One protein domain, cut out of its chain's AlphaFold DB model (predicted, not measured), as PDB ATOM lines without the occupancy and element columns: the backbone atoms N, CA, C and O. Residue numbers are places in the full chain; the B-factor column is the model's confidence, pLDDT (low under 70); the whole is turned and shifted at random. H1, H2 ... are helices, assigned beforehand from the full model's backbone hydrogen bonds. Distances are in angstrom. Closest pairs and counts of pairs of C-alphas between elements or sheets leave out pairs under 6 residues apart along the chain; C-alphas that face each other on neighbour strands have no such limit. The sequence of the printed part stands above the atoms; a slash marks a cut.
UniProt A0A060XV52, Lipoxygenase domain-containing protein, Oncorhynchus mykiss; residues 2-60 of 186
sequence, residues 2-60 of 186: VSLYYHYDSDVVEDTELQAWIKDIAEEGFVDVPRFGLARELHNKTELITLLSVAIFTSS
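What this domain is: This is residues 2 to 60 of the 186 residues of the protein "Lipoxygenase domain-containing protein" of Oncorhynchus mykiss (UniProt A0A060XV52). The longest helix, H4, and the next longest, H3, spread apart like the two arms of a loose V, with the short helices H1 and H2 at the end where the first residues of H4 lie. A long loop, residues 30 to 44, folds back from the end of H3 to the start of H4, while residues 53 to 60 of H4 stick out. The printed part has 59 residues with four named helices, in the order H1, H2, H3, H4, and no named strand; its class is all helix. It is compact, with a radius of gyration of the C-alphas of 11.8 A, and spans 35 by 26 by 16 A.

Where its parts are: Find C-alpha 45 at (53.821, -11.802, -52.954); from there H4, residues 45 to 60, runs 22.1 A to C-alpha 60 at (55.558, -7.719, -31.283). H3, residues 16 to 29, begins at C-alpha 16 at (39.996, -16.571, -52.034) and is 18.6 A long. H2 is residues 9 to 14, 8.9 A, and H1 is residues 2 to 5, 5.6 A.

How they stand to each other: Look at residues 45 to 49 of H4, which alone touch H1; the closest C-alphas, of Val 2 and Ile 49, are 6.7 A apart. H4 and H2 only just touch, with 3 pairs of C-alphas within 8 A, through residues 45 to 48 of H4 alone; the closest C-alphas, of Asp 9 and Lys 45, are 5.5 A apart. Their lines are about perpendicular, at 80 degrees. H2 and H3 are close but not clearly touching, their closest C-alphas, of Val 13 and Gln 19, 7.3 A apart, and are about perpendicular at 79 degrees. H3 is apart from H1 and from H4, and H1 is apart from H2. In H2, H3 and H4 every O i to N i+4 pair is within hydrogen-bond range; H1 is too short for such a pair.

The domain as a whole: The C-alphas of Leu 4 and Asp 32, the two farthest apart, are 35.3 A from each other. The printed part has no cut; the links H1 to H2 and H2 to H3 are tight, and H3 to H4 is long. Mean pLDDT of the printed part is 95.8, and no printed residue is under 70.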
ATOM      1  N   VAL A   2      56.407 -17.024 -46.935       98.12
ATOM      2  CA  VAL A   2      55.512 -16.813 -48.101       98.12
ATOM      3  C   VAL A   2      55.961 -17.557 -49.365       98.12
ATOM      4  O   VAL A   2      55.177 -18.300 -49.934       98.12
ATOM      5  N   SER A   3      57.236 -17.454 -49.759       97.56
ATOM      6  CA  SER A   3      57.746 -18.120 -50.971       97.56
ATOM      7  C   SER A   3      57.734 -19.656 -50.943       97.56
ATOM      8  O   SER A   3      57.967 -20.263 -51.985       97.56
ATOM      9  N   LEU A   4      57.523 -20.285 -49.778       97.81
ATOM     10  CA  LEU A   4      57.347 -21.740 -49.683       97.81
ATOM     11  C   LEU A   4      55.942 -22.168 -50.124       97.81
ATOM     12  O   LEU A   4      55.801 -23.256 -50.669       97.81
ATOM     13  N   TYR A   5      54.939 -21.313 -49.903       98.19
ATOM     14  CA  TYR A   5      53.522 -21.622 -50.121       98.19
ATOM     15  C   TYR A   5      52.919 -20.895 -51.333       98.19
ATOM     16  O   TYR A   5      51.993 -21.410 -51.943       98.19
ATOM     17  N   TYR A   6      53.477 -19.745 -51.722       98.50
ATOM     18  CA  TYR A   6      53.097 -18.992 -52.919       98.50
ATOM     19  C   TYR A   6      54.295 -18.925 -53.872       98.50
ATOM     20  O   TYR A   6      55.290 -18.224 -53.625       98.50
ATOM     21  N   HIS A   7      54.232 -19.672 -54.969       98.00
ATOM     22  CA  HIS A   7      55.297 -19.751 -55.964       98.00
ATOM     23  C   HIS A   7      55.236 -18.570 -56.936       98.00
ATOM     24  O   HIS A   7      56.274 -17.968 -57.241       98.00
ATOM     25  N   TYR A   8      54.035 -18.156 -57.325       98.19
ATOM     26  CA  TYR A   8      53.763 -17.057 -58.247       98.19
ATOM     27  C   TYR A   8      52.871 -15.994 -57.601       98.19
ATOM     28  O   TYR A   8      52.218 -16.238 -56.592       98.19
ATOM     29  N   ASP A   9      52.844 -14.795 -58.184       98.62
ATOM     30  CA  ASP A   9      51.937 -13.734 -57.730       98.62
ATOM     31  C   ASP A   9      50.465 -14.097 -57.980       98.62
ATOM     32  O   ASP A   9      49.602 -13.723 -57.191       98.62
ATOM     33  N   SER A  10      50.185 -14.897 -59.017       98.44
ATOM     34  CA  SER A  10      48.850 -15.450 -59.275       98.44
ATOM     35  C   SER A  10      48.328 -16.281 -58.109       98.44
ATOM     36  O   SER A  10      47.145 -16.196 -57.811       98.44
ATOM     37  N   ASP A  11      49.199 -17.010 -57.404       98.69
ATOM     38  CA  ASP A  11      48.794 -17.840 -56.267       98.69
ATOM     39  C   ASP A  11      48.200 -16.973 -55.139       98.69
ATOM     40  O   ASP A  11      47.292 -17.402 -54.440       98.69
ATOM     41  N   VAL A  12      48.689 -15.734 -54.974       98.62
ATOM     42  CA  VAL A  12      48.164 -14.758 -53.997       98.62
ATOM     43  C   VAL A  12      46.816 -14.198 -54.454       98.62
ATOM     44  O   VAL A  12      45.905 -14.036 -53.646       98.62
ATOM     45  N   VAL A  13      46.687 -13.897 -55.748       98.50
ATOM     46  CA  VAL A  13      45.452 -13.352 -56.339       98.50
ATOM     47  C   VAL A  13      44.317 -14.376 -56.307       98.50
ATOM     48  O   VAL A  13      43.168 -14.020 -56.060       98.50
ATOM     49  N   GLU A  14      44.634 -15.642 -56.568       98.50
ATOM     50  CA  GLU A  14      43.666 -16.739 -56.660       98.50
ATOM     51  C   GLU A  14      43.253 -17.300 -55.288       98.50
ATOM     52  O   GLU A  14      42.255 -18.017 -55.197       98.50
ATOM     53  N   ASP A  15      43.971 -16.952 -54.217       98.75
ATOM     54  CA  ASP A  15      43.645 -17.363 -52.853       98.75
ATOM     55  C   ASP A  15      42.438 -16.588 -52.309       98.75
ATOM     56  O   ASP A  15      42.540 -15.492 -51.754       98.75
ATOM     57  N   THR A  16      41.257 -17.186 -52.456       98.56
ATOM     58  CA  THR A  16      39.996 -16.571 -52.034       98.56
ATOM     59  C   THR A  16      39.905 -16.336 -50.528       98.56
ATOM     60  O   THR A  16      39.203 -15.417 -50.111       98.56
ATOM     61  N   GLU A  17      40.581 -17.151 -49.713       98.75
ATOM     62  CA  GLU A  17      40.577 -16.989 -48.256       98.75
ATOM     63  C   GLU A  17      41.445 -15.794 -47.858       98.75
ATOM     64  O   GLU A  17      41.015 -14.951 -47.068       98.75
ATOM     65  N   LEU A  18      42.618 -15.653 -48.479       98.56
ATOM     66  CA  LEU A  18      43.497 -14.506 -48.282       98.56
ATOM     67  C   LEU A  18      42.845 -13.193 -48.733       98.56
ATOM     68  O   LEU A  18      42.928 -12.197 -48.012       98.56
ATOM     69  N   GLN A  19      42.183 -13.181 -49.897       98.50
ATOM     70  CA  GLN A  19      41.475 -11.993 -50.390       98.50
ATOM     71  C   GLN A  19      40.304 -11.610 -49.473       98.50
ATOM     72  O   GLN A  19      40.109 -10.431 -49.184       98.50
ATOM     73  N   ALA A  20      39.550 -12.592 -48.966       98.38
ATOM     74  CA  ALA A  20      38.495 -12.336 -47.987       98.38
ATOM     75  C   ALA A  20      39.066 -11.757 -46.683       98.38
ATOM     76  O   ALA A  20      38.539 -10.776 -46.168       98.38
ATOM     77  N   TRP A  21      40.188 -12.293 -46.199       98.00
ATOM     78  CA  TRP A  21      40.843 -11.813 -44.983       98.00
ATOM     79  C   TRP A  21      41.287 -10.347 -45.074       98.00
ATOM     80  O   TRP A  21      40.968  -9.555 -44.185       98.00
ATOM     81  N   ILE A  22      41.988  -9.944 -46.140       96.69
ATOM     82  CA  ILE A  22      42.409  -8.539 -46.293       96.69
ATOM     83  C   ILE A  22      41.210  -7.606 -46.505       96.69
ATOM     84  O   ILE A  22      41.205  -6.478 -46.003       96.69
ATOM     85  N   LYS A  23      40.166  -8.083 -47.186       95.88
ATOM     86  CA  LYS A  23      38.930  -7.329 -47.362       95.88
ATOM     87  C   LYS A  23      38.231  -7.081 -46.027       95.88
ATOM     88  O   LYS A  23      37.892  -5.934 -45.755       95.88
ATOM     89  N   ASP A  24      38.093  -8.098 -45.179       96.25
ATOM     90  CA  ASP A  24      37.494  -7.964 -43.846       96.25
ATOM     91  C   ASP A  24      38.288  -6.977 -42.980       96.25
ATOM     92  O   ASP A  24      37.712  -6.094 -42.344       96.25
ATOM     93  N   ILE A  25      39.625  -7.051 -43.005       94.62
ATOM     94  CA  ILE A  25      40.465  -6.075 -42.297       94.62
ATOM     95  C   ILE A  25      40.164  -4.654 -42.793       94.62
ATOM     96  O   ILE A  25      39.952  -3.752 -41.985       94.62
ATOM     97  N   ALA A  26      40.147  -4.435 -44.107       93.56
ATOM     98  CA  ALA A  26      39.986  -3.102 -44.676       93.56
ATOM     99  C   ALA A  26      38.561  -2.537 -44.531       93.56
ATOM    100  O   ALA A  26      38.409  -1.330 -44.330       93.56
ATOM    101  N   GLU A  27      37.529  -3.370 -44.662       92.38
ATOM    102  CA  GLU A  27      36.125  -2.943 -44.683       92.38
ATOM    103  C   GLU A  27      35.480  -2.931 -43.297       92.38
ATOM    104  O   GLU A  27      34.666  -2.046 -43.043       92.38
ATOM    105  N   GLU A  28      35.891  -3.819 -42.389       93.81
ATOM    106  CA  GLU A  28      35.360  -3.886 -41.022       93.81
ATOM    107  C   GLU A  28      36.347  -3.302 -40.002       93.81
ATOM    108  O   GLU A  28      35.973  -2.496 -39.151       93.81
ATOM    109  N   GLY A  29      37.632  -3.659 -40.099       92.44
ATOM    110  CA  GLY A  29      38.656  -3.213 -39.147       92.44
ATOM    111  C   GLY A  29      39.035  -1.733 -39.280       92.44
ATOM    112  O   GLY A  29      39.315  -1.072 -38.282       92.44
ATOM    113  N   PHE A  30      39.019  -1.196 -40.504       92.88
ATOM    114  CA  PHE A  30      39.428   0.182 -40.815       92.88
ATOM    115  C   PHE A  30      38.279   1.055 -41.356       92.88
ATOM    116  O   PHE A  30      38.525   2.080 -42.002       92.88
ATOM    117  N   VAL A  31      37.024   0.691 -41.063       91.00
ATOM    118  CA  VAL A  31      35.814   1.363 -41.576       91.00
ATOM    119  C   VAL A  31      35.792   2.875 -41.309       91.00
ATOM    120  O   VAL A  31      35.470   3.665 -42.199       91.00
ATOM    121  N   ASP A  32      36.221   3.297 -40.116       92.81
ATOM    122  CA  ASP A  32      36.211   4.702 -39.685       92.81
ATOM    123  C   ASP A  32      37.410   5.514 -40.208       92.81
ATOM    124  O   ASP A  32      37.487   6.732 -40.023       92.81
ATOM    125  N   VAL A  33      38.351   4.865 -40.903       90.94
ATOM    126  CA  VAL A  33      39.554   5.493 -41.469       90.94
ATOM    127  C   VAL A  33      39.745   5.112 -42.944       90.94
ATOM    128  O   VAL A  33      40.778   4.575 -43.340       90.94
ATOM    129  N   PRO A  34      38.811   5.491 -43.838       78.31
ATOM    130  CA  PRO A  34      38.804   5.051 -45.240       78.31
ATOM    131  C   PRO A  34      39.999   5.548 -46.074       78.31
ATOM    132  O   PRO A  34      40.179   5.135 -47.216       78.31
ATOM    133  N   ARG A  35      40.812   6.463 -45.530       86.25
ATOM    134  CA  ARG A  35      42.040   6.990 -46.147       86.25
ATOM    135  C   ARG A  35      43.317   6.455 -45.494       86.25
ATOM    136  O   ARG A  35      44.382   7.016 -45.728       86.25
ATOM    137  N   PHE A  36      43.218   5.394 -44.690       84.50
ATOM    138  CA  PHE A  36      44.358   4.767 -44.018       84.50
ATOM    139  C   PHE A  36      45.403   4.214 -45.005       84.50
ATOM    140  O   PHE A  36      46.574   4.104 -44.665       84.50
ATOM    141  N   GLY A  37      44.999   3.939 -46.251       84.00
ATOM    142  CA  GLY A  37      45.907   3.504 -47.316       84.00
ATOM    143  C   GLY A  37      46.149   1.995 -47.355       84.00
ATOM    144  O   GLY A  37      47.022   1.548 -48.092       84.00
ATOM    145  N   LEU A  38      45.372   1.210 -46.600       88.31
ATOM    146  CA  LEU A  38      45.379  -0.247 -46.691       88.31
ATOM    147  C   LEU A  38      44.632  -0.706 -47.952       88.31
ATOM    148  O   LEU A  38      43.507  -0.272 -48.213       88.31
ATOM    149  N   ALA A  39      45.273  -1.573 -48.735       89.25
ATOM    150  CA  ALA A  39      44.647  -2.200 -49.891       89.25
ATOM    151  C   ALA A  39      43.544  -3.174 -49.447       89.25
ATOM    152  O   ALA A  39      43.645  -3.788 -48.391       89.25
ATOM    153  N   ARG A  40      42.496  -3.319 -50.264       92.19
ATOM    154  CA  ARG A  40      41.402  -4.282 -50.025       92.19
ATOM    155  C   ARG A  40      41.640  -5.639 -50.680       92.19
ATOM    156  O   ARG A  40      40.876  -6.561 -50.447       92.19
ATOM    157  N   GLU A  41      42.656  -5.712 -51.528       96.31
ATOM    158  CA  GLU A  41      43.021  -6.872 -52.330       96.31
ATOM    159  C   GLU A  41      44.549  -6.919 -52.412       96.31
ATOM    160  O   GLU A  41      45.209  -5.872 -52.396       96.31
ATOM    161  N   LEU A  42      45.103  -8.126 -52.493       97.69
ATOM    162  CA  LEU A  42      46.539  -8.367 -52.639       97.69
ATOM    163  C   LEU A  42      46.829  -8.918 -54.033       97.69
ATOM    164  O   LEU A  42      46.216  -9.897 -54.454       97.69
ATOM    165  N   HIS A  43      47.792  -8.326 -54.734       97.81
ATOM    166  CA  HIS A  43      48.056  -8.625 -56.146       97.81
ATOM    167  C   HIS A  43      49.336  -9.421 -56.381       97.81
ATOM    168  O   HIS A  43      49.590  -9.878 -57.494       97.81
ATOM    169  N   ASN A  44      50.197  -9.519 -55.371       98.25
ATOM    170  CA  ASN A  44      51.503 -10.147 -55.497       98.25
ATOM    171  C   ASN A  44      52.077 -10.533 -54.133       98.25
ATOM    172  O   ASN A  44      51.618 -10.100 -53.070       98.25
ATOM    173  N   LYS A  45      53.145 -11.328 -54.166       98.19
ATOM    174  CA  LYS A  45      53.821 -11.802 -52.954       98.19
ATOM    175  C   LYS A  45      54.462 -10.675 -52.157       98.19
ATOM    176  O   LYS A  45      54.553 -10.786 -50.940       98.19
ATOM    177  N   THR A  46      54.916  -9.604 -52.806       98.06
ATOM    178  CA  THR A  46      55.545  -8.471 -52.113       98.06
ATOM    179  C   THR A  46      54.544  -7.739 -51.224       98.06
ATOM    180  O   THR A  46      54.877  -7.415 -50.084       98.06
ATOM    181  N   GLU A  47      53.315  -7.533 -51.696       97.56
ATOM    182  CA  GLU A  47      52.227  -6.955 -50.901       97.56
ATOM    183  C   GLU A  47      51.895  -7.841 -49.695       97.56
ATOM    184  O   GLU A  47      51.876  -7.347 -48.567       97.56
ATOM    185  N   LEU A  48      51.752  -9.157 -49.900       98.31
ATOM    186  CA  LEU A  48      51.503 -10.110 -48.814       98.31
ATOM    187  C   LEU A  48      52.640 -10.127 -47.778       98.31
ATOM    188  O   LEU A  48      52.391 -10.049 -46.577       98.31
ATOM    189  N   ILE A  49      53.900 -10.194 -48.225       98.50
ATOM    190  CA  ILE A  49      55.076 -10.158 -47.340       98.50
ATOM    191  C   ILE A  49      55.090  -8.866 -46.526       98.50
ATOM    192  O   ILE A  49      55.347  -8.908 -45.322       98.50
ATOM    193  N   THR A  50      54.812  -7.730 -47.164       97.19
ATOM    194  CA  THR A  50      54.801  -6.423 -46.499       97.19
ATOM    195  C   THR A  50      53.712  -6.374 -45.436       97.19
ATOM    196  O   THR A  50      53.995  -6.023 -44.293       97.19
ATOM    197  N   LEU A  51      52.493  -6.794 -45.779       96.81
ATOM    198  CA  LEU A  51      51.360  -6.821 -44.860       96.81
ATOM    199  C   LEU A  51      51.627  -7.720 -43.644       96.81
ATOM    200  O   LEU A  51      51.460  -7.278 -42.510       96.81
ATOM    201  N   LEU A  52      52.091  -8.955 -43.864       98.19
ATOM    202  CA  LEU A  52      52.409  -9.887 -42.777       98.19
ATOM    203  C   LEU A  52      53.553  -9.369 -41.901       98.19
ATOM    204  O   LEU A  52      53.493  -9.495 -40.681       98.19
ATOM    205  N   SER A  53      54.569  -8.744 -42.504       98.31
ATOM    206  CA  SER A  53      55.668  -8.128 -41.754       98.31
ATOM    207  C   SER A  53      55.164  -6.993 -40.867       98.31
ATOM    208  O   SER A  53      55.538  -6.935 -39.701       98.31
ATOM    209  N   VAL A  54      54.279  -6.128 -41.380       96.81
ATOM    210  CA  VAL A  54      53.651  -5.058 -40.589       96.81
ATOM    211  C   VAL A  54      52.818  -5.640 -39.454       96.81
ATOM    212  O   VAL A  54      52.961  -5.184 -38.324       96.81
ATOM    213  N   ALA A  55      51.990  -6.653 -39.720       97.19
ATOM    214  CA  ALA A  55      51.152  -7.280 -38.700       97.19
ATOM    215  C   ALA A  55      51.999  -7.885 -37.568       97.19
ATOM    216  O   ALA A  55      51.805  -7.527 -36.408       97.19
ATOM    217  N   ILE A  56      52.990  -8.716 -37.915       98.56
ATOM    218  CA  ILE A  56      53.884  -9.369 -36.948       98.56
ATOM    219  C   ILE A  56      54.708  -8.328 -36.185       98.56
ATOM    220  O   ILE A  56      54.810  -8.405 -34.965       98.56
ATOM    221  N   PHE A  57      55.284  -7.336 -36.871       98.69
ATOM    222  CA  PHE A  57      56.075  -6.285 -36.225       98.69
ATOM    223  C   PHE A  57      55.222  -5.438 -35.273       98.69
ATOM    224  O   PHE A  57      55.655  -5.137 -34.161       98.69
ATOM    225  N   THR A  58      54.000  -5.088 -35.684       98.25
ATOM    226  CA  THR A  58      53.073  -4.282 -34.878       98.25
ATOM    227  C   THR A  58      52.664  -5.022 -33.609       98.25
ATOM    228  O   THR A  58      52.657  -4.431 -32.531       98.25
ATOM    229  N   SER A  59      52.373  -6.321 -33.717       98.31
ATOM    230  CA  SER A  59      51.967  -7.137 -32.573       98.31
ATOM    231  C   SER A  59      53.119  -7.555 -31.659       98.31
ATOM    232  O   SER A  59      52.850  -8.122 -30.608       98.31
ATOM    233  N   SER A  60      54.375  -7.316 -32.048       98.44
ATOM    234  CA  SER A  60      55.558  -7.719 -31.283       98.44
ATOM    235  C   SER A  60      56.458  -6.520 -30.974       98.44
ATOM    236  O   SER A  60      56.263  -5.827 -29.977       98.44
TER     237      SER A  60